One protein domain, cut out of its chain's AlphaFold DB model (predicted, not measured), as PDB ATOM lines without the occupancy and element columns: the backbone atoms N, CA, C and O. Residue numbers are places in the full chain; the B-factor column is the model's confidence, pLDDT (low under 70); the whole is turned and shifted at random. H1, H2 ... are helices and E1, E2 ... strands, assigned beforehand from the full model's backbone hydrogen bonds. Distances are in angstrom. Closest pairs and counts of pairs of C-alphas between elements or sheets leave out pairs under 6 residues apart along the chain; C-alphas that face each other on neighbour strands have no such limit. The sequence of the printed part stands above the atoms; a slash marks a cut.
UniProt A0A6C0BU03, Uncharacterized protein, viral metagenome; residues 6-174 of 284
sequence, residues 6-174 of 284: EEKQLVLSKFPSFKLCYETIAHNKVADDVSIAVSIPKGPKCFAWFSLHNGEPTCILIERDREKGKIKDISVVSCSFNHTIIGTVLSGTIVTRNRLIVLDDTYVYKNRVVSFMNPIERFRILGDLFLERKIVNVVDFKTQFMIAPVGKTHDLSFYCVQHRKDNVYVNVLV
ATOM      1  N   GLU A   6     123.710 156.359 134.228       90.88
ATOM      2  CA  GLU A   6     122.758 156.101 133.145       90.88
ATOM      3  C   GLU A   6     123.051 156.991 131.931       90.88
ATOM      4  O   GLU A   6     123.088 156.512 130.795       90.88
ATOM      5  N   GLU A   7     123.344 158.275 132.157       90.06
ATOM      6  CA  GLU A   7     123.720 159.207 131.090       90.06
ATOM      7  C   GLU A   7     125.012 158.770 130.396       90.06
ATOM      8  O   GLU A   7     125.094 158.792 129.167       90.06
ATOM      9  N   LYS A   8     126.011 158.311 131.160       91.88
ATOM     10  CA  LYS A   8     127.256 157.766 130.601       91.88
ATOM     11  C   LYS A   8     126.986 156.554 129.706       91.88
ATOM     12  O   LYS A   8     127.556 156.474 128.618       91.88
ATOM     13  N   GLN A   9     126.104 155.640 130.112       90.19
ATOM     14  CA  GLN A   9     125.723 154.485 129.287       90.19
ATOM     15  C   GLN A   9     124.990 154.902 128.003       90.19
ATOM     16  O   GLN A   9     125.299 154.388 126.927       90.19
ATOM     17  N   LEU A  10     124.077 155.871 128.089       90.88
ATOM     18  CA  LEU A  10     123.363 156.410 126.928       90.88
ATOM     19  C   LEU A  10     124.297 157.140 125.951       90.88
ATOM     20  O   LEU A  10     124.120 157.075 124.737       90.88
ATOM     21  N   VAL A  11     125.297 157.852 126.468       91.81
ATOM     22  CA  VAL A  11     126.333 158.491 125.650       91.81
ATOM     23  C   VAL A  11     127.154 157.433 124.915       91.81
ATOM     24  O   VAL A  11     127.380 157.572 123.714       91.81
ATOM     25  N   LEU A  12     127.554 156.356 125.596       90.38
ATOM     26  CA  LEU A  12     128.301 155.261 124.970       90.38
ATOM     27  C   LEU A  12     127.511 154.530 123.894       90.38
ATOM     28  O   LEU A  12     128.095 154.190 122.870       90.38
ATOM     29  N   SER A  13     126.209 154.311 124.084       91.12
ATOM     30  CA  SER A  13     125.389 153.630 123.072       91.12
ATOM     31  C   SER A  13     125.264 154.428 121.770       91.12
ATOM     32  O   SER A  13     125.035 153.846 120.714       91.12
ATOM     33  N   LYS A  14     125.460 155.752 121.835       92.56
ATOM     34  CA  LYS A  14     125.481 156.662 120.679       92.56
ATOM     35  C   LYS A  14     126.887 156.920 120.133       92.56
ATOM     36  O   LYS A  14     127.015 157.549 119.084       92.56
ATOM     37  N   PHE A  15     127.934 156.504 120.846       92.56
ATOM     38  CA  PHE A  15     129.305 156.742 120.415       92.56
ATOM     39  C   PHE A  15     129.592 155.949 119.126       92.56
ATOM     40  O   PHE A  15     129.256 154.764 119.061       92.56
ATOM     41  N   PRO A  16     130.201 156.561 118.091       89.94
ATOM     42  CA  PRO A  16     130.447 155.875 116.829       89.94
ATOM     43  C   PRO A  16     131.301 154.616 116.998       89.94
ATOM     44  O   PRO A  16     132.321 154.627 117.689       89.94
ATOM     45  N   SER A  17     130.923 153.545 116.302       86.31
ATOM     46  CA  SER A  17     131.740 152.335 116.213       86.31
ATOM     47  C   SER A  17     132.781 152.482 115.104       86.31
ATOM     48  O   SER A  17     132.440 152.750 113.952       86.31
ATOM     49  N   PHE A  18     134.059 152.313 115.443       82.00
ATOM     50  CA  PHE A  18     135.164 152.293 114.486       82.00
ATOM     51  C   PHE A  18     136.312 151.419 114.994       82.00
ATOM     52  O   PHE A  18     136.519 151.257 116.199       82.00
ATOM     53  N   LYS A  19     137.081 150.855 114.057       78.81
ATOM     54  CA  LYS A  19     138.267 150.055 114.365       78.81
ATOM     55  C   LYS A  19     139.445 150.970 114.707       78.81
ATOM     56  O   LYS A  19     139.735 151.907 113.964       78.81
ATOM     57  N   LEU A  20     140.116 150.685 115.820       79.00
ATOM     58  CA  LEU A  20     141.366 151.349 116.196       79.00
ATOM     59  C   LEU A  20     142.528 150.804 115.367       79.00
ATOM     60  O   LEU A  20     142.521 149.635 114.977       79.00
ATOM     61  N   CYS A  21     143.532 151.644 115.136       75.00
ATOM     62  CA  CYS A  21     144.764 151.202 114.496       75.00
ATOM     63  C   CYS A  21     145.552 150.261 115.412       75.00
ATOM     64  O   CYS A  21     145.453 150.335 116.639       75.00
ATOM     65  N   TYR A  22     146.324 149.359 114.803       67.25
ATOM     66  CA  TYR A  22     147.176 148.440 115.549       67.25
ATOM     67  C   TYR A  22     148.452 149.167 115.956       67.25
ATOM     68  O   TYR A  22     149.227 149.596 115.099       67.25
ATOM     69  N   GLU A  23     148.656 149.300 117.263       78.88
ATOM     70  CA  GLU A  23     149.867 149.882 117.828       78.88
ATOM     71  C   GLU A  23     150.843 148.782 118.253       78.88
ATOM     72  O   GLU A  23     150.480 147.865 118.991       78.88
ATOM     73  N   THR A  24     152.099 148.897 117.833       79.81
ATOM     74  CA  THR A  24     153.205 148.045 118.287       79.81
ATOM     75  C   THR A  24     154.352 148.901 118.811       79.81
ATOM     76  O   THR A  24     154.436 150.097 118.531       79.81
ATOM     77  N   ILE A  25     155.234 148.319 119.622       81.38
ATOM     78  CA  ILE A  25     156.435 149.001 120.117       81.38
ATOM     79  C   ILE A  25     157.608 148.621 119.213       81.38
ATOM     80  O   ILE A  25     157.832 147.443 118.941       81.38
ATOM     81  N   ALA A  26     158.362 149.617 118.744       78.44
ATOM     82  CA  ALA A  26     159.558 149.374 117.949       78.44
ATOM     83  C   ALA A  26     160.658 148.737 118.810       78.44
ATOM     84  O   ALA A  26     161.065 149.307 119.824       78.44
ATOM     85  N   HIS A  27     161.185 147.595 118.367       66.25
ATOM     86  CA  HIS A  27     162.363 146.973 118.978       66.25
ATOM     87  C   HIS A  27     163.678 147.374 118.280       66.25
ATOM     88  O   HIS A  27     164.726 147.363 118.922       66.25
ATOM     89  N   ASN A  28     163.617 147.823 117.017       58.34
ATOM     90  CA  ASN A  28     164.764 148.266 116.213       58.34
ATOM     91  C   ASN A  28     164.654 149.758 115.842       58.34
ATOM     92  O   ASN A  28     163.561 150.320 115.803       58.34
ATOM     93  N   LYS A  29     165.802 150.417 115.632       53.72
ATOM     94  CA  LYS A  29     165.944 151.885 115.722       53.72
ATOM     95  C   LYS A  29     165.411 152.722 114.552       53.72
ATOM     96  O   LYS A  29     165.375 153.937 114.716       53.72
ATOM     97  N   VAL A  30     164.991 152.156 113.423       54.66
ATOM     98  CA  VAL A  30     164.492 152.958 112.292       54.66
ATOM     99  C   VAL A  30     163.379 152.197 111.578       54.66
ATOM    100  O   VAL A  30     163.508 151.002 111.329       54.66
ATOM    101  N   ALA A  31     162.268 152.881 111.301       57.25
ATOM    102  CA  ALA A  31     161.306 152.432 110.306       57.25
ATOM    103  C   ALA A  31     161.642 153.203 109.027       57.25
ATOM    104  O   ALA A  31     161.509 154.424 109.019       57.25
ATOM    105  N   ASP A  32     162.112 152.511 107.992       59.12
ATOM    106  CA  ASP A  32     162.602 153.146 106.757       59.12
ATOM    107  C   ASP A  32     161.466 153.667 105.850       59.12
ATOM    108  O   ASP A  32     161.714 154.242 104.796       59.12
ATOM    109  N   ASP A  33     160.205 153.504 106.268       72.94
ATOM    110  CA  ASP A  33     159.020 153.791 105.458       72.94
ATOM    111  C   ASP A  33     157.862 154.310 106.336       72.94
ATOM    112  O   ASP A  33     157.013 153.556 106.823       72.94
ATOM    113  N   VAL A  34     157.879 155.618 106.618       77.50
ATOM    114  CA  VAL A  34     156.940 156.311 107.518       77.50
ATOM    115  C   VAL A  34     156.215 157.417 106.757       77.50
ATOM    116  O   VAL A  34     156.859 158.291 106.184       77.50
ATOM    117  N   SER A  35     154.877 157.435 106.794       84.31
ATOM    118  CA  SER A  35     154.088 158.522 106.193       84.31
ATOM    119  C   SER A  35     154.111 159.785 107.056       84.31
ATOM    120  O   SER A  35     154.218 160.893 106.541       84.31
ATOM    121  N   ILE A  36     153.990 159.629 108.377       88.25
ATOM    122  CA  ILE A  36     154.067 160.736 109.339       88.25
ATOM    123  C   ILE A  36     154.594 160.246 110.691       88.25
ATOM    124  O   ILE A  36     154.285 159.133 111.125       88.25
ATOM    125  N   ALA A  37     155.367 161.093 111.370       88.12
ATOM    126  CA  ALA A  37     155.804 160.885 112.745       88.12
ATOM    127  C   ALA A  37     155.138 161.915 113.669       88.12
ATOM    128  O   ALA A  37     155.184 163.114 113.400       88.12
ATOM    129  N   VAL A  38     154.518 161.448 114.753       88.88
ATOM    130  CA  VAL A  38     153.758 162.288 115.692       88.88
ATOM    131  C   VAL A  38     154.278 162.082 117.113       88.88
ATOM    132  O   VAL A  38     154.381 160.949 117.586       88.88
ATOM    133  N   SER A  39     154.599 163.169 117.816       88.12
ATOM    134  CA  SER A  39     155.066 163.108 119.205       88.12
ATOM    135  C   SER A  39     153.881 162.921 120.160       88.12
ATOM    136  O   SER A  39     153.050 163.815 120.316       88.12
ATOM    137  N   ILE A  40     153.800 161.768 120.832       89.56
ATOM    138  CA  ILE A  40     152.694 161.437 121.742       89.56
ATOM    139  C   ILE A  40     153.102 161.748 123.188       89.56
ATOM    140  O   ILE A  40     154.059 161.143 123.693       89.56
ATOM    141  N   PRO A  41     152.409 162.662 123.891       89.19
ATOM    142  CA  PRO A  41     152.768 163.019 125.257       89.19
ATOM    143  C   PRO A  41     152.471 161.889 126.250       89.19
ATOM    144  O   PRO A  41     151.790 160.905 125.948       89.19
ATOM    145  N   LYS A  42     153.007 162.014 127.465       86.56
ATOM    146  CA  LYS A  42     152.645 161.144 128.586       86.56
ATOM    147  C   LYS A  42     151.282 161.544 129.138       86.56
ATOM    148  O   LYS A  42     151.057 162.711 129.436       86.56
ATOM    149  N   GLY A  43     150.411 160.558 129.319       87.69
ATOM    150  CA  GLY A  43     149.113 160.743 129.955       87.69
ATOM    151  C   GLY A  43     148.067 159.724 129.495       87.69
ATOM    152  O   GLY A  43     148.357 158.908 128.610       87.69
ATOM    153  N   PRO A  44     146.860 159.748 130.088       88.69
ATOM    154  CA  PRO A  44     145.739 158.928 129.645       88.69
ATOM    155  C   PRO A  44     145.348 159.244 128.200       88.69
ATOM    156  O   PRO A  44     145.348 160.405 127.784       88.69
ATOM    157  N   LYS A  45     144.989 158.212 127.432       91.62
ATOM    158  CA  LYS A  45     144.425 158.386 126.090       91.62
ATOM    159  C   LYS A  45     142.951 158.771 126.202       91.62
ATOM    160  O   LYS A  45     142.263 158.359 127.134       91.62
ATOM    161  N   CYS A  46     142.454 159.542 125.246       93.56
ATOM    162  CA  CYS A  46     141.056 159.952 125.223       93.56
ATOM    163  C   CYS A  46     140.519 160.145 123.806       93.56
ATOM    164  O   CYS A  46     141.281 160.356 122.862       93.56
ATOM    165  N   PHE A  47     139.193 160.158 123.695       95.50
ATOM    166  CA  PHE A  47     138.500 160.753 122.561       95.50
ATOM    167  C   PHE A  47     137.817 162.049 122.957       95.50
ATOM    168  O   PHE A  47     137.100 162.080 123.954       95.50
ATOM    169  N   ALA A  48     137.997 163.084 122.143       95.94
ATOM    170  CA  ALA A  48     137.175 164.282 122.158       95.94
ATOM    171  C   ALA A  48     136.078 164.125 121.100       95.94
ATOM    172  O   ALA A  48     136.360 164.094 119.898       95.94
ATOM    173  N   TRP A  49     134.835 163.973 121.551       97.19
ATOM    174  CA  TRP A  49     133.669 163.808 120.694       97.19
ATOM    175  C   TRP A  49     132.815 165.073 120.704       97.19
ATOM    176  O   TRP A  49     132.158 165.387 121.694       97.19
ATOM    177  N   PHE A  50     132.811 165.782 119.581       96.62
ATOM    178  CA  PHE A  50     131.985 166.967 119.371       96.62
ATOM    179  C   PHE A  50     130.601 166.514 118.918       96.62
ATOM    180  O   PHE A  50     130.446 165.997 117.810       96.62
ATOM    181  N   SER A  51     129.600 166.658 119.781       95.25
ATOM    182  CA  SER A  51     128.266 166.087 119.593       95.25
ATOM    183  C   SER A  51     127.168 167.039 120.073       95.25
ATOM    184  O   SER A  51     127.440 168.148 120.531       95.25
ATOM    185  N   LEU A  52     125.919 166.595 119.960       92.56
ATOM    186  CA  LEU A  52     124.768 167.213 120.610       92.56
ATOM    187  C   LEU A  52     124.395 166.377 121.832       92.56
ATOM    188  O   LEU A  52     124.092 165.187 121.712       92.56
ATOM    189  N   HIS A  53     124.394 166.998 123.004       87.38
ATOM    190  CA  HIS A  53     123.906 166.389 124.235       87.38
ATOM    191  C   HIS A  53     122.696 167.187 124.719       87.38
ATOM    192  O   HIS A  53     122.801 168.383 124.958       87.38
ATOM    193  N   ASN A  54     121.533 166.536 124.800       85.62
ATOM    194  CA  ASN A  54     120.250 167.174 125.130       85.62
ATOM    195  C   ASN A  54     119.909 168.387 124.242       85.62
ATOM    196  O   ASN A  54     119.346 169.367 124.711       85.62
ATOM    197  N   GLY A  55     120.261 168.315 122.953       86.50
ATOM    198  CA  GLY A  55     120.046 169.399 121.986       86.50
ATOM    199  C   GLY A  55     121.144 170.465 121.978       86.50
ATOM    200  O   GLY A  55     121.208 171.243 121.033       86.50
ATOM    201  N   GLU A  56     122.056 170.438 122.951       90.50
ATOM    202  CA  GLU A  56     123.104 171.442 123.097       90.50
ATOM    203  C   GLU A  56     124.463 170.952 122.566       90.50
ATOM    204  O   GLU A  56     124.906 169.835 122.881       90.50
ATOM    205  N   PRO A  57     125.176 171.777 121.784       93.00
ATOM    206  CA  PRO A  57     126.526 171.491 121.318       93.00
ATOM    207  C   PRO A  57     127.493 171.272 122.478       93.00
ATOM    208  O   PRO A  57     127.810 172.173 123.247       93.00
ATOM    209  N   THR A  58     127.990 170.044 122.581       93.31
ATOM    210  CA  THR A  58     128.788 169.589 123.714       93.31
ATOM    211  C   THR A  58     129.988 168.779 123.238       93.31
ATOM    212  O   THR A  58     129.862 167.904 122.382       93.31
ATOM    213  N   CYS A  59     131.161 169.028 123.826       94.81
ATOM    214  CA  CYS A  59     132.302 168.131 123.684       94.81
ATOM    215  C   CYS A  59     132.313 167.124 124.837       94.81
ATOM    216  O   CYS A  59     132.423 167.482 126.015       94.81
ATOM    217  N   ILE A  60     132.210 165.849 124.484       95.25
ATOM    218  CA  ILE A  60     132.248 164.722 125.408       95.25
ATOM    219  C   ILE A  60     133.645 164.112 125.339       95.25
ATOM    220  O   ILE A  60     134.101 163.680 124.282       95.25
ATOM    221  N   LEU A  61     134.330 164.079 126.476       94.31
ATOM    222  CA  LEU A  61     135.633 163.457 126.635       94.31
ATOM    223  C   LEU A  61     135.460 162.028 127.152       94.31
ATOM    224  O   LEU A  61     134.911 161.823 128.235       94.31
ATOM    225  N   ILE A  62     135.960 161.055 126.398       94.00
ATOM    226  CA  ILE A  62     135.944 159.633 126.762       94.00
ATOM    227  C   ILE A  62     137.381 159.219 127.072       94.00
ATOM    228  O   ILE A  62     138.189 159.042 126.159       94.00
ATOM    229  N   GLU A  63     137.715 159.093 128.355       92.25
ATOM    230  CA  GLU A  63     139.023 158.627 128.817       92.25
ATOM    231  C   GLU A  63     139.113 157.108 128.675       92.25
ATOM    232  O   GLU A  63     138.175 156.369 128.987       92.25
ATOM    233  N   ARG A  64     140.269 156.628 128.230       89.19
ATOM    234  CA  ARG A  64     140.550 155.206 128.069       89.19
ATOM    235  C   ARG A  64     141.856 154.819 128.731       89.19
ATOM    236  O   ARG A  64     142.846 155.554 128.708       89.19
ATOM    237  N   ASP A  65     141.839 153.618 129.283       75.31
ATOM    238  CA  ASP A  65     143.033 152.955 129.759       75.31
ATOM    239  C   ASP A  65     143.944 152.618 128.576       75.31
ATOM    240  O   ASP A  65     143.498 152.099 127.547       75.31
ATOM    241  N   ARG A  66     145.228 152.942 128.721       68.06
ATOM    242  CA  ARG A  66     146.216 152.764 127.663       68.06
ATOM    243  C   ARG A  66     146.546 151.293 127.403       68.06
ATOM    244  O   ARG A  66     146.821 150.939 126.264       68.06
ATOM    245  N   GLU A  67     146.543 150.466 128.442       62.53
ATOM    246  CA  GLU A  67     146.974 149.066 128.379       62.53
ATOM    247  C   GLU A  67     145.819 148.140 128.005       62.53
ATOM    248  O   GLU A  67     145.990 147.199 127.236       62.53
ATOM    249  N   LYS A  68     144.623 148.410 128.538       60.16
ATOM    250  CA  LYS A  68     143.452 147.534 128.387       60.16
ATOM    251  C   LYS A  68     142.464 148.015 127.327       60.16
ATOM    252  O   LYS A  68     141.503 147.302 127.047       60.16
ATOM    253  N   GLY A  69     142.624 149.236 126.805       67.81
ATOM    254  CA  GLY A  69     141.695 149.855 125.848       67.81
ATOM    255  C   GLY A  69     140.283 150.102 126.401       67.81
ATOM    256  O   GLY A  69     139.393 150.518 125.658       67.81
ATOM    257  N   LYS A  70     140.063 149.845 127.697       79.44
ATOM    258  CA  LYS A  70     138.768 150.000 128.362       79.44
ATOM    259  C   LYS A  70     138.470 151.471 128.600       79.44
ATOM    260  O   LYS A  70     139.365 152.255 128.911       79.44
ATOM    261  N   ILE A  71     137.197 151.827 128.494       87.81
ATOM    262  CA  ILE A  71     136.716 153.158 128.857       87.81
ATOM    263  C   ILE A  71     136.810 153.290 130.375       87.81
ATOM    264  O   ILE A  71     136.298 152.443 131.105       87.81
ATOM    265  N   LYS A  72     137.517 154.322 130.830       88.38
ATOM    266  CA  LYS A  72     137.771 154.591 132.246       88.38
ATOM    267  C   LYS A  72     136.796 155.620 132.798       88.38
ATOM    268  O   LYS A  72     136.264 155.425 133.884       88.38
ATOM    269  N   ASP A  73     136.567 156.699 132.058       89.94
ATOM    270  CA  ASP A  73     135.619 157.738 132.445       89.94
ATOM    271  C   ASP A  73     135.044 158.453 131.220       89.94
ATOM    272  O   ASP A  73     135.612 158.427 130.127       89.94
ATOM    273  N   ILE A  74     133.898 159.095 131.423       93.12
ATOM    274  CA  ILE A  74     133.210 159.922 130.439       93.12
ATOM    275  C   ILE A  74     132.812 161.208 131.136       93.12
ATOM    276  O   ILE A  74     132.130 161.187 132.162       93.12
ATOM    277  N   SER A  75     133.220 162.335 130.566       92.25
ATOM    278  CA  SER A  75     132.903 163.643 131.122       92.25
ATOM    279  C   SER A  75     132.624 164.659 130.029       92.25
ATOM    280  O   SER A  75     133.158 164.576 128.929       92.25
ATOM    281  N   VAL A  76     131.798 165.649 130.345       91.62
ATOM    282  CA  VAL A  76     131.617 166.821 129.491       91.62
ATOM    283  C   VAL A  76     132.744 167.810 129.774       91.62
ATOM    284  O   VAL A  76     133.046 168.092 130.937       91.62
ATOM    285  N   VAL A  77     133.358 168.348 128.721       89.38
ATOM    286  CA  VAL A  77     134.373 169.403 128.829       89.38
ATOM    287  C   VAL A  77     133.841 170.731 128.307       89.38
ATOM    288  O   VAL A  77     133.186 170.792 127.269       89.38
ATOM    289  N   SER A  78     134.138 171.804 129.037       83.94
ATOM    290  CA  SER A  78     133.876 173.172 128.590       83.94
ATOM    291  C   SER A  78     134.914 173.564 127.544       83.94
ATOM    292  O   SER A  78     136.102 173.636 127.857       83.94
ATOM    293  N   CYS A  79     134.473 173.810 126.313       86.31
ATOM    294  CA  CYS A  79     135.319 174.281 125.222       86.31
ATOM    295  C   CYS A  79     134.517 175.088 124.200       86.31
ATOM    296  O   CYS A  79     133.314 174.873 124.053       86.31
ATOM    297  N   SER A  80     135.192 175.965 123.450       88.38
ATOM    298  CA  SER A  80     134.584 176.679 122.326       88.38
ATOM    299  C   SER A  80     134.845 175.926 121.027       88.38
ATOM    300  O   SER A  80     135.996 175.656 120.671       88.38
ATOM    301  N   PHE A  81     133.775 175.583 120.316       93.50
ATOM    302  CA  PHE A  81     133.871 174.987 118.994       93.50
ATOM    303  C   PHE A  81     132.688 175.382 118.112       93.50
ATOM    304  O   PHE A  81     131.593 175.684 118.585       93.50
ATOM    305  N   ASN A  82     132.910 175.367 116.804       94.38
ATOM    306  CA  ASN A  82     131.902 175.690 115.810       94.38
ATOM    307  C   ASN A  82     130.951 174.500 115.588       94.38
ATOM    308  O   ASN A  82     131.397 173.396 115.289       94.38
ATOM    309  N   HIS A  83     129.634 174.710 115.636       94.25
ATOM    310  CA  HIS A  83     128.640 173.631 115.494       94.25
ATOM    311  C   HIS A  83     128.735 172.839 114.177       94.25
ATOM    312  O   HIS A  83     128.299 171.694 114.111       94.25
ATOM    313  N   THR A  84     129.374 173.387 113.138       95.62
ATOM    314  CA  THR A  84     129.614 172.669 111.872       95.62
ATOM    315  C   THR A  84     130.468 171.408 112.020       95.62
ATOM    316  O   THR A  84     130.465 170.588 111.105       95.62
ATOM    317  N   ILE A  85     131.184 171.224 113.136       96.38
ATOM    318  CA  ILE A  85     132.015 170.031 113.378       96.38
ATOM    319  C   ILE A  85     131.324 168.971 114.241       96.38
ATOM    320  O   ILE A  85     131.956 167.977 114.596       96.38
ATOM    321  N   ILE A  86     130.041 169.150 114.567       96.81
ATOM    322  CA  ILE A  86     129.243 168.132 115.260       96.81
ATOM    323  C   ILE A  86     129.317 166.799 114.496       96.81
ATOM    324  O   ILE A  86     129.269 166.753 113.266       96.81
ATOM    325  N   GLY A  87     129.461 165.706 115.244       95.94
ATOM    326  CA  GLY A  87     129.698 164.369 114.708       95.94
ATOM    327  C   GLY A  87     131.174 164.034 114.491       95.94
ATOM    328  O   GLY A  87     131.474 163.032 113.846       95.94
ATOM    329  N   THR A  88     132.104 164.859 114.978       97.56
ATOM    330  CA  THR A  88     133.553 164.635 114.839       97.56
ATOM    331  C   THR A  88     134.128 163.980 116.094       97.56
ATOM    332  O   THR A  88     133.823 164.397 117.212       97.56
ATOM    333  N   VAL A  89     134.979 162.967 115.913       97.31
ATOM    334  CA  VAL A  89     135.687 162.241 116.976       97.31
ATOM    335  C   VAL A  89     137.188 162.327 116.726       97.31
ATOM    336  O   VAL A  89     137.699 161.779 115.742       97.31
ATOM    337  N   LEU A  90     137.888 162.985 117.647       96.38
ATOM    338  CA  LEU A  90     139.336 163.172 117.618       96.38
ATOM    339  C   LEU A  90     139.992 162.347 118.725       96.38
ATOM    340  O   LEU A  90     139.480 162.270 119.840       96.38
ATOM    341  N   SER A  91     141.132 161.737 118.421       93.94
ATOM    342  CA  SER A  91     141.976 161.046 119.397       93.94
ATOM    343  C   SER A  91     142.991 162.002 119.988       93.94
ATOM    344  O   SER A  91     143.500 162.875 119.289       93.94
ATOM    345  N   GLY A  92     143.310 161.814 121.264       93.62
ATOM    346  CA  GLY A  92     144.355 162.581 121.920       93.62
ATOM    347  C   GLY A  92     144.833 161.978 123.231       93.62
ATOM    348  O   GLY A  92     144.456 160.872 123.633       93.62
ATOM    349  N   THR A  93     145.669 162.750 123.915       92.12
ATOM    350  CA  THR A  93     146.233 162.439 125.225       92.12
ATOM    351  C   THR A  93     145.990 163.594 126.193       92.12
ATOM    352  O   THR A  93     146.263 164.751 125.875       92.12
ATOM    353  N   ILE A  94     145.512 163.274 127.396       91.00
ATOM    354  CA  ILE A  94     145.312 164.229 128.491       91.00
ATOM    355  C   ILE A  94     146.648 164.415 129.224       91.00
ATOM    356  O   ILE A  94     147.175 163.453 129.775       91.00
ATOM    357  N   VAL A  95     147.199 165.630 129.249       87.12
ATOM    358  CA  VAL A  95     148.554 165.900 129.774       87.12
ATOM    359  C   VAL A  95     148.549 166.418 131.214       87.12
ATOM    360  O   VAL A  95     149.378 166.008 132.022       87.12
ATOM    361  N   THR A  96     147.643 167.334 131.560       77.12
ATOM    362  CA  THR A  96     147.678 168.048 132.852       77.12
ATOM    363  C   THR A  96     146.338 168.009 133.585       77.12
ATOM    364  O   THR A  96     145.297 167.698 133.007       77.12
ATOM    365  N   ARG A  97     146.349 168.370 134.880       64.50
ATOM    366  CA  ARG A  97     145.127 168.517 135.700       64.50
ATOM    367  C   ARG A  97     144.169 169.582 135.151       64.50
ATOM    368  O   ARG A  97     142.960 169.398 135.249       64.50
ATOM    369  N   ASN A  98     144.696 170.614 134.487       66.19
ATOM    370  CA  ASN A  98     143.920 171.611 133.737       66.19
ATOM    371  C   ASN A  98     143.547 171.110 132.328       66.19
ATOM    372  O   ASN A  98     143.442 171.900 131.399       66.19
ATOM    373  N   ARG A  99     143.440 169.784 132.147       73.44
ATOM    374  CA  ARG A  99     142.992 169.101 130.927       73.44
ATOM    375  C   ARG A  99     143.541 169.724 129.637       73.44
ATOM    376  O   ARG A  99     142.784 169.976 128.704       73.44
ATOM    377  N   LEU A 100     144.856 169.950 129.565       87.94
ATOM    378  CA  LEU A 100     145.495 170.136 128.264       87.94
ATOM    379  C   LEU A 100     145.380 168.809 127.507       87.94
ATOM    380  O   LEU A 100     145.940 167.801 127.942       87.94
ATOM    381  N   ILE A 101     144.630 168.809 126.412       91.81
ATOM    382  CA  ILE A 101     144.406 167.651 125.554       91.81
ATOM    383  C   ILE A 101     145.204 167.859 124.276       91.81
ATOM    384  O   ILE A 101     144.930 168.764 123.490       91.81
ATOM    385  N   VAL A 102     146.183 166.992 124.060       92.12
ATOM    386  CA  VAL A 102     146.977 166.980 122.835       92.12
ATOM    387  C   VAL A 102     146.339 165.989 121.871       92.12
ATOM    388  O   VAL A 102     146.401 164.783 122.093       92.12
ATOM    389  N   LEU A 103     145.675 166.506 120.843       95.06
ATOM    390  CA  LEU A 103     145.001 165.754 119.795       95.06
ATOM    391  C   LEU A 103     146.011 165.264 118.764       95.06
ATOM    392  O   LEU A 103     146.862 166.024 118.314       95.06
ATOM    393  N   ASP A 104     145.904 163.999 118.382       93.00
ATOM    394  CA  ASP A 104     146.884 163.341 117.527       93.00
ATOM    395  C   ASP A 104     146.281 162.666 116.288       93.00
ATOM    396  O   ASP A 104     147.031 162.373 115.364       93.00
ATOM    397  N   ASP A 105     144.963 162.438 116.207       92.44
ATOM    398  CA  ASP A 105     144.338 161.799 115.037       92.44
ATOM    399  C   ASP A 105     142.837 162.116 114.911       92.44
ATOM    400  O   ASP A 105     142.184 162.499 115.888       92.44
ATOM    401  N   THR A 106     142.277 161.879 113.724       94.94
ATOM    402  CA  THR A 106     140.845 162.021 113.413       94.94
ATOM    403  C   THR A 106     140.268 160.656 113.047       94.94
ATOM    404  O   THR A 106     140.693 160.055 112.066       94.94
ATOM    405  N   TYR A 107     139.276 160.165 113.795       93.81
ATOM    406  CA  TYR A 107     138.626 158.872 113.514       93.81
ATOM    407  C   TYR A 107     137.282 159.022 112.806       93.81
ATOM    408  O   TYR A 107     136.936 158.223 111.933       93.81
ATOM    409  N   VAL A 108     136.529 160.059 113.171       95.81
ATOM    410  CA  VAL A 108     135.246 160.405 112.559       95.81
ATOM    411  C   VAL A 108     135.252 161.899 112.295       95.81
ATOM    412  O   VAL A 108     135.599 162.671 113.184       95.81
ATOM    413  N   TYR A 109     134.850 162.317 111.101       96.88
ATOM    414  CA  TYR A 109     134.679 163.722 110.753       96.88
ATOM    415  C   TYR A 109     133.262 163.936 110.235       96.88
ATOM    416  O   TYR A 109     132.863 163.320 109.245       96.88
ATOM    417  N   LYS A 110     132.485 164.782 110.923       96.00
ATOM    418  CA  LYS A 110     131.089 165.100 110.564       96.00
ATOM    419  C   LYS A 110     130.245 163.845 110.273       96.00
ATOM    420  O   LYS A 110     129.641 163.716 109.209       96.00
ATOM    421  N   ASN A 111     130.231 162.901 111.217       95.00
ATOM    422  CA  ASN A 111     129.518 161.614 111.156       95.00
ATOM    423  C   ASN A 111     130.027 160.607 110.110       95.00
ATOM    424  O   ASN A 111     129.424 159.549 109.943       95.00
ATOM    425  N   ARG A 112     131.137 160.884 109.419       94.69
ATOM    426  CA  ARG A 112     131.777 159.925 108.512       94.69
ATOM    427  C   ARG A 112     133.015 159.347 109.173       94.69
ATOM    428  O   ARG A 112     133.894 160.094 109.594       94.69
ATOM    429  N   VAL A 113     133.085 158.022 109.269       93.94
ATOM    430  CA  VAL A 113     134.313 157.333 109.682       93.94
ATOM    431  C   VAL A 113     135.384 157.634 108.637       93.94
ATOM    432  O   VAL A 113     135.123 157.481 107.453       93.94
ATOM    433  N   VAL A 114     136.564 158.074 109.067       93.19
ATOM    434  CA  VAL A 114     137.694 158.427 108.186       93.19
ATOM    435  C   VAL A 114     138.935 157.583 108.475       93.19
ATOM    436  O   VAL A 114     140.003 157.842 107.935       93.19
ATOM    437  N   SER A 115     138.814 156.537 109.296       80.31
ATOM    438  CA  SER A 115     139.934 155.652 109.643       80.31
ATOM    439  C   SER A 115     140.512 154.879 108.452       80.31
ATOM    440  O   SER A 115     141.628 154.386 108.542       80.31
ATOM    441  N   PHE A 116     139.791 154.781 107.330       84.19
ATOM    442  CA  PHE A 116     140.309 154.193 106.090       84.19
ATOM    443  C   PHE A 116     141.261 155.126 105.325       84.19
ATOM    444  O   PHE A 116     141.990 154.660 104.455       84.19
ATOM    445  N   MET A 117     141.237 156.430 105.616       90.88
ATOM    446  CA  MET A 117     142.121 157.413 104.991       90.88
ATOM    447  C   MET A 117     143.541 157.258 105.529       90.88
ATOM    448  O   MET A 117     143.742 156.818 106.669       90.88
ATOM    449  N   ASN A 118     144.528 157.661 104.729       89.69
ATOM    450  CA  ASN A 118     145.916 157.624 105.175       89.69
ATOM    451  C   ASN A 118     146.145 158.615 106.344       89.69
ATOM    452  O   ASN A 118     145.425 159.614 106.473       89.69
ATOM    453  N   PRO A 119     147.155 158.378 107.202       90.25
ATOM    454  CA  PRO A 119     147.403 159.222 108.371       90.25
ATOM    455  C   PRO A 119     147.607 160.710 108.066       90.25
ATOM    456  O   PRO A 119     147.215 161.551 108.872       90.25
ATOM    457  N   ILE A 120     148.194 161.048 106.913       90.88
ATOM    458  CA  ILE A 120     148.464 162.438 106.518       90.88
ATOM    459  C   ILE A 120     147.152 163.187 106.278       90.88
ATOM    460  O   ILE A 120     146.987 164.311 106.746       90.88
ATOM    461  N   GLU A 121     146.196 162.577 105.581       93.06
ATOM    462  CA  GLU A 121     144.900 163.202 105.315       93.06
ATOM    463  C   GLU A 121     144.080 163.393 106.592       93.06
ATOM    464  O   GLU A 121     143.481 164.450 106.785       93.06
ATOM    465  N   ARG A 122     144.092 162.416 107.506       92.75
ATOM    466  CA  ARG A 122     143.399 162.546 108.802       92.75
ATOM    467  C   ARG A 122     144.020 163.633 109.677       92.75
ATOM    468  O   ARG A 122     143.294 164.356 110.364       92.75
ATOM    469  N   PHE A 123     145.345 163.777 109.623       91.88
ATOM    470  CA  PHE A 123     146.062 164.856 110.298       91.88
ATOM    471  C   PHE A 123     145.802 166.219 109.642       91.88
ATOM    472  O   PHE A 123     145.690 167.217 110.348       91.88
ATOM    473  N   ARG A 124     145.619 166.273 108.315       93.69
ATOM    474  CA  ARG A 124     145.191 167.490 107.605       93.69
ATOM    475  C   ARG A 124     143.813 167.952 108.074       93.69
ATOM    476  O   ARG A 124     143.687 169.105 108.456       93.69
ATOM    477  N   ILE A 125     142.838 167.040 108.169       95.88
ATOM    478  CA  ILE A 125     141.512 167.352 108.738       95.88
ATOM    479  C   ILE A 125     141.659 167.946 110.145       95.88
ATOM    480  O   ILE A 125     141.029 168.954 110.459       95.88
ATOM    481  N   LEU A 126     142.503 167.342 110.989       94.69
ATOM    482  CA  LEU A 126     142.775 167.857 112.330       94.69
ATOM    483  C   LEU A 126     143.383 169.269 112.287       94.69
ATOM    484  O   LEU A 126     142.961 170.124 113.057       94.69
ATOM    485  N   GLY A 127     144.331 169.526 111.385       93.25
ATOM    486  CA  GLY A 127     144.924 170.847 111.161       93.25
ATOM    487  C   GLY A 127     143.898 171.901 110.747       93.25
ATOM    488  O   GLY A 127     143.834 172.971 111.358       93.25
ATOM    489  N   ASP A 128     143.048 171.575 109.774       95.50
ATOM    490  CA  ASP A 128     142.026 172.477 109.234       95.50
ATOM    491  C   ASP A 128     141.036 172.924 110.321       95.50
ATOM    492  O   ASP A 128     140.643 174.089 110.369       95.50
ATOM    493  N   LEU A 129     140.706 172.048 111.281       95.69
ATOM    494  CA  LEU A 129     139.858 172.403 112.429       95.69
ATOM    495  C   LEU A 129     140.418 173.564 113.265       95.69
ATOM    496  O   LEU A 129     139.642 174.355 113.805       95.69
ATOM    497  N   PHE A 130     141.739 173.679 113.387       91.56
ATOM    498  CA  PHE A 130     142.379 174.762 114.136       91.56
ATOM    499  C   PHE A 130     142.649 175.979 113.251       91.56
ATOM    500  O   PHE A 130     142.387 177.105 113.678       91.56
ATOM    501  N   LEU A 131     143.111 175.766 112.014       92.00
ATOM    502  CA  LEU A 131     143.377 176.844 111.053       92.00
ATOM    503  C   LEU A 131     142.105 177.635 110.723       92.00
ATOM    504  O   LEU A 131     142.118 178.865 110.731       92.00
ATOM    505  N   GLU A 132     140.981 176.944 110.532       94.81
ATOM    506  CA  GLU A 132     139.671 177.557 110.295       94.81
ATOM    507  C   GLU A 132     138.959 177.995 111.588       94.81
ATOM    508  O   GLU A 132     137.776 178.353 111.558       94.81
ATOM    509  N   ARG A 133     139.641 177.940 112.743       91.25
ATOM    510  CA  ARG A 133     139.095 178.297 114.066       91.25
ATOM    511  C   ARG A 133     137.788 177.566 114.402       91.25
ATOM    512  O   ARG A 133     136.891 178.126 115.032       91.25
ATOM    513  N   LYS A 134     137.657 176.304 113.984       94.44
ATOM    514  CA  LYS A 134     136.524 175.446 114.367       94.44
ATOM    515  C   LYS A 134     136.646 174.951 115.800       94.44
ATOM    516  O   LYS A 134     135.618 174.705 116.417       94.44
ATOM    517  N   ILE A 135     137.865 174.822 116.318       92.19
ATOM    518  CA  ILE A 135     138.164 174.596 117.735       92.19
ATOM    519  C   ILE A 135     138.966 175.800 118.223       92.19
ATOM    520  O   ILE A 135     139.969 176.163 117.609       92.19
ATOM    521  N   VAL A 136     138.521 176.434 119.310       87.50
ATOM    522  CA  VAL A 136     139.152 177.644 119.851       87.50
ATOM    523  C   VAL A 136     139.448 177.457 121.334       87.50
ATOM    524  O   VAL A 136     138.562 177.159 122.136       87.50
ATOM    525  N   ASN A 137     140.709 177.677 121.706       82.69
ATOM    526  CA  ASN A 137     141.107 177.755 123.106       82.69
ATOM    527  C   ASN A 137     140.740 179.132 123.654       82.69
ATOM    528  O   ASN A 137     141.283 180.145 123.219       82.69
ATOM    529  N   VAL A 138     139.825 179.153 124.617       78.00
ATOM    530  CA  VAL A 138     139.445 180.359 125.356       78.00
ATOM    531  C   VAL A 138     140.119 180.292 126.721       78.00
ATOM    532  O   VAL A 138     140.065 179.251 127.372       78.00
ATOM    533  N   VAL A 139     140.759 181.386 127.144       70.12
ATOM    534  CA  VAL A 139     141.566 181.453 128.380       70.12
ATOM    535  C   VAL A 139     140.758 181.046 129.618       70.12
ATOM    536  O   VAL A 139     141.269 180.322 130.468       70.12
ATOM    537  N   ASP A 140     139.481 181.428 129.672       71.50
ATOM    538  CA  ASP A 140     138.587 181.137 130.799       71.50
ATOM    539  C   ASP A 140     138.165 179.663 130.892       71.50
ATOM    540  O   ASP A 140     137.613 179.222 131.907       71.50
ATOM    541  N   PHE A 141     138.414 178.862 129.851       71.38
ATOM    542  CA  PHE A 141     138.086 177.445 129.874       71.38
ATOM    543  C   PHE A 141     139.212 176.606 130.465       71.38
ATOM    544  O   PHE A 141     140.363 176.627 130.040       71.38
ATOM    545  N   LYS A 142     138.821 175.758 131.422       71.88
ATOM    546  CA  LYS A 142     139.705 174.801 132.099       71.88
ATOM    547  C   LYS A 142     140.243 173.694 131.191       71.88
ATOM    548  O   LYS A 142     140.942 172.833 131.695       71.88
ATOM    549  N   THR A 143     139.827 173.600 129.932       76.62
ATOM    550  CA  THR A 143     140.266 172.563 128.988       76.62
ATOM    551  C   THR A 143     140.770 173.253 127.736       76.62
ATOM    552  O   THR A 143     140.083 174.109 127.183       76.62
ATOM    553  N   GLN A 144     141.964 172.871 127.298       83.88
ATOM    554  CA  GLN A 144     142.603 173.418 126.107       83.88
ATOM    555  C   GLN A 144     142.980 172.278 125.174       83.88
ATOM    556  O   GLN A 144     143.413 171.219 125.629       83.88
ATOM    557  N   PHE A 145     142.839 172.502 123.874       81.38
ATOM    558  CA  PHE A 145     143.229 171.557 122.841       81.38
ATOM    559  C   PHE A 145     144.484 172.035 122.120       81.38
ATOM    560  O   PHE A 145     144.608 173.198 121.747       81.38
ATOM    561  N   MET A 146     145.408 171.121 121.882       84.12
ATOM    562  CA  MET A 146     146.612 171.359 121.094       84.12
ATOM    563  C   MET A 146     146.741 170.232 120.078       84.12
ATOM    564  O   MET A 146     146.394 169.100 120.388       84.12
ATOM    565  N   ILE A 147     147.238 170.512 118.878       82.12
ATOM    566  CA  ILE A 147     147.612 169.447 117.943       82.12
ATOM    567  C   ILE A 147     148.990 168.920 118.345       82.12
ATOM    568  O   ILE A 147     149.900 169.700 118.619       82.12
ATOM    569  N   ALA A 148     149.142 167.599 118.380       77.56
ATOM    570  CA  ALA A 148     150.412 166.945 118.640       77.56
ATOM    571  C   ALA A 148     151.486 167.468 117.672       77.56
ATOM    572  O   ALA A 148     151.276 167.457 116.457       77.56
ATOM    573  N   PRO A 149     152.635 167.933 118.181       71.06
ATOM    574  CA  PRO A 149     153.654 168.522 117.335       71.06
ATOM    575  C   PRO A 149     154.294 167.461 116.439       71.06
ATOM    576  O   PRO A 149     154.616 166.351 116.873       71.06
ATOM    577  N   VAL A 150     154.554 167.855 115.196       64.25
ATOM    578  CA  VAL A 150     155.452 167.148 114.279       64.25
ATOM    579  C   VAL A 150     156.858 167.721 114.515       64.25
ATOM    580  O   VAL A 150     157.315 168.594 113.786       64.25
ATOM    581  N   GLY A 151     157.506 167.341 115.624       55.12
ATOM    582  CA  GLY A 151     158.823 167.873 116.017       55.12
ATOM    583  C   GLY A 151     159.066 167.963 117.532       55.12
ATOM    584  O   GLY A 151     158.268 167.465 118.331       55.12
ATOM    585  N   LYS A 152     160.190 168.585 117.936       47.53
ATOM    586  CA  LYS A 152     160.522 168.863 119.348       47.53
ATOM    587  C   LYS A 152     159.710 170.055 119.866       47.53
ATOM    588  O   LYS A 152     159.700 171.107 119.238       47.53
ATOM    589  N   THR A 153     159.116 169.921 121.049       53.38
ATOM    590  CA  THR A 153     158.540 171.042 121.814       53.38
ATOM    591  C   THR A 153     159.114 171.049 123.221       53.38
ATOM    592  O   THR A 153     159.263 169.981 123.815       53.38
ATOM    593  N   HIS A 154     159.413 172.229 123.758       52.72
ATOM    594  CA  HIS A 154     160.228 172.366 124.968       52.72
ATOM    595  C   HIS A 154     159.485 172.149 126.302       52.72
ATOM    596  O   HIS A 154     160.152 171.918 127.303       52.72
ATOM    597  N   ASP A 155     158.146 172.067 126.312       66.38
ATOM    598  CA  ASP A 155     157.371 172.070 127.571       66.38
ATOM    599  C   ASP A 155     156.549 170.796 127.852       66.38
ATOM    600  O   ASP A 155     155.832 170.716 128.851       66.38
ATOM    601  N   LEU A 156     156.633 169.770 126.995       74.38
ATOM    602  CA  LEU A 156     155.865 168.525 127.143       74.38
ATOM    603  C   LEU A 156     156.768 167.308 127.354       74.38
ATOM    604  O   LEU A 156     157.721 167.068 126.614       74.38
ATOM    605  N   SER A 157     156.419 166.478 128.342       81.00
ATOM    606  CA  SER A 157     157.027 165.155 128.510       81.00
ATOM    607  C   SER A 157     156.397 164.156 127.544       81.00
ATOM    608  O   SER A 157     155.220 163.811 127.672       81.00
ATOM    609  N   PHE A 158     157.194 163.646 126.609       85.19
ATOM    610  CA  PHE A 158     156.746 162.680 125.610       85.19
ATOM    611  C   PHE A 158     156.890 161.231 126.072       85.19
ATOM    612  O   PHE A 158     157.821 160.874 126.794       85.19
ATOM    613  N   TYR A 159     155.934 160.392 125.676       86.62
ATOM    614  CA  TYR A 159     156.001 158.946 125.869       86.62
ATOM    615  C   TYR A 159     156.700 158.263 124.692       86.62
ATOM    616  O   TYR A 159     157.577 157.428 124.897       86.62
ATOM    617  N   CYS A 160     156.304 158.595 123.463       87.12
ATOM    618  CA  CYS A 160     156.880 158.032 122.248       87.12
ATOM    619  C   CYS A 160     156.850 159.055 121.116       87.12
ATOM    620  O   CYS A 160     156.051 159.994 121.125       87.12
ATOM    621  N   VAL A 161     157.698 158.821 120.122       87.94
ATOM    622  CA  VAL A 161     157.444 159.279 118.759       87.94
ATOM    623  C   VAL A 161     156.742 158.125 118.053       87.94
ATOM    624  O   VAL A 161     157.264 157.010 118.005       87.94
ATOM    625  N   GLN A 162     155.524 158.359 117.579       89.25
ATOM    626  CA  GLN A 162     154.722 157.352 116.896       89.25
ATOM    627  C   GLN A 162     154.875 157.522 115.387       89.25
ATOM    628  O   GLN A 162     154.490 158.547 114.829       89.25
ATOM    629  N   HIS A 163     155.436 156.510 114.735       89.56
ATOM    630  CA  HIS A 163     155.539 156.419 113.285       89.56
ATOM    631  C   HIS A 163     154.262 155.788 112.739       89.56
ATOM    632  O   HIS A 163     153.816 154.755 113.244       89.56
ATOM    633  N   ARG A 164     153.658 156.402 111.723       89.19
ATOM    634  CA  ARG A 164     152.397 155.941 111.142       89.19
ATOM    635  C   ARG A 164     152.550 155.713 109.651       89.19
ATOM    636  O   ARG A 164     153.042 156.586 108.934       89.19
ATOM    637  N   LYS A 165     152.058 154.562 109.206       87.12
ATOM    638  CA  LYS A 165     151.864 154.222 107.800       87.12
ATOM    639  C   LYS A 165     150.561 153.438 107.679       87.12
ATOM    640  O   LYS A 165     150.362 152.459 108.395       87.12
ATOM    641  N   ASP A 166     149.660 153.907 106.822       83.50
ATOM    642  CA  ASP A 166     148.310 153.353 106.676       83.50
ATOM    643  C   ASP A 166     147.596 153.216 108.040       83.50
ATOM    644  O   ASP A 166     147.384 154.208 108.742       83.50
ATOM    645  N   ASN A 167     147.270 151.989 108.453       79.81
ATOM    646  CA  ASN A 167     146.650 151.674 109.746       79.81
ATOM    647  C   ASN A 167     147.607 150.965 110.725       79.81
ATOM    648  O   ASN A 167     147.159 150.344 111.695       79.81
ATOM    649  N   VAL A 168     148.917 151.043 110.467       84.00
ATOM    650  CA  VAL A 168     149.981 150.429 111.274       84.00
ATOM    651  C   VAL A 168     150.776 151.508 111.990       84.00
ATOM    652  O   VAL A 168     151.342 152.414 111.368       84.00
ATOM    653  N   TYR A 169     150.748 151.462 113.322       88.12
ATOM    654  CA  TYR A 169     151.328 152.491 114.178       88.12
ATOM    655  C   TYR A 169     152.457 151.871 114.993       88.12
ATOM    656  O   TYR A 169     152.256 150.911 115.734       88.12
ATOM    657  N   VAL A 170     153.648 152.441 114.876       87.31
ATOM    658  CA  VAL A 170     154.856 151.939 115.525       87.31
ATOM    659  C   VAL A 170     155.356 152.983 116.517       87.31
ATOM    660  O   VAL A 170     155.738 154.092 116.153       87.31
ATOM    661  N   ASN A 171     155.339 152.631 117.798       87.75
ATOM    662  CA  ASN A 171     155.733 153.496 118.899       87.75
ATOM    663  C   ASN A 171     157.235 153.347 119.183       87.75
ATOM    664  O   ASN A 171     157.677 152.320 119.701       87.75
ATOM    665  N   VAL A 172     158.012 154.398 118.918       86.88
ATOM    666  CA  VAL A 172     159.407 154.513 119.366       86.88
ATOM    667  C   VAL A 172     159.408 155.206 120.721       86.88
ATOM    668  O   VAL A 172     159.195 156.416 120.818       86.88
ATOM    669  N   LEU A 173     159.595 154.434 121.792       84.56
ATOM    670  CA  LEU A 173     159.558 154.972 123.150       84.56
ATOM    671  C   LEU A 173     160.644 156.030 123.336       84.56
ATOM    672  O   LEU A 173     161.826 155.785 123.081       84.56
ATOM    673  N   VAL A 174     160.242 157.195 123.844       77.75
ATOM    674  CA  VAL A 174     161.184 158.201 124.318       77.75
ATOM    675  C   VAL A 174     161.773 157.638 125.599       77.75
ATOM    676  O   VAL A 174     161.193 157.735 126.683       77.75
TER     677      VAL A 174
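What this domain is: This is residues 6 to 174 of the 284 residues of an uncharacterized protein of viral metagenome (UniProt A0A6C0BU03). A strongly twisted sheet of six strands makes the body, with H2 packed across E6 and E7; a smaller twisted sheet of four strands stands at one end of the long axis, and H1 lies toward the other end, over the edge strand E5. The printed part has 169 residues, in the order H1 E1 E2 E3 E4 E5 E6 E7 H2 E8 E9 E10. Both sheets, E5 E4 E3 E6 E7 E8 and E1 E10 E9 E2, are mixed, and the class is mixed, helices and strands. The whole is compact, with a radius of gyration of the C-alphas of 15.5 A, and only just elongated, spanning 49 by 33 by 30 A.

How they stand to each other: The large sheet runs E5, residues 71 to 77, E4, 56 to 64, E3, 45 to 53, E6, 88 to 94, E7, 100 to 109, and E8, 144 to 147. E3, E4 and E5 form a meander, each strand the antiparallel neighbour of the one before, in two hairpins with N 75 to O 61 at 2.9 A and N 49 to O 60 at 2.8 A. With E6 they form a Greek key, in which E3 is also antiparallel to E6, N 48 to O 90 at 2.9 A. E6 and E7 are a hairpin, N 91 to O 105 at 2.8 A. E7 and E8 are parallel, N 103 to O 146 at 2.7 A; with H2, residues 119 to 131, between them they form a strand-helix-strand unit. H2 is on this sheet at a height of 8.1 A, across the strands, over E6 and only just over E7, with 3 C-alphas; the closest C-alphas of H2 and E7, Arg 122 and Thr 106, are 5.3 A apart. H1, residues 6 to 14, is on it at a height of 8.5 A, with C-alphas 8 and 74 closest at 6.3 A. The small sheet runs E1, residues 22 to 25, E10, 168 to 173, E9, 158 to 165, and E2, 36 to 41. E1 and E10 are parallel, N 24 to O 169 at 2.9 A; E9 and E10 are a hairpin, N 163 to O 170 at 2.8 A; E9 and E2 are antiparallel, N 38 to O 162 at 2.9 A. The closest C-alphas of E2 and E7, Val 38 and Asp 104, are 7.2 A apart. H2 only grazes the small sheet, with residues 119 to 123. Every O i to N i+4 pair is within hydrogen-bond range in H1, and 8 of 9 in H2.

Where its parts are: H1 begins at C-alpha 6 (122.758, 156.101, 133.145), and E10 ends at C-alpha 173 (159.558, 154.972, 123.150). E4 measures 24.3 A, E3 22.1 A, E7 21.6 A and H2 18.3 A. E3 bends by 63 degrees at residue 50, and E7 by 74 degrees at residue 105.

The domain as a whole: The C-alphas of Asn 28 and Gly 55, 49.8 A apart, are the farthest. The printed part has no cut. The link from H2 to E8 is long; in it, residues 135 to 136 pair antiparallel with residues 80 to 81. Mean pLDDT of the printed part is 85.2, with residues 22, 27 to 32, 66 to 69, 97 to 98 and 150 to 155 under 70.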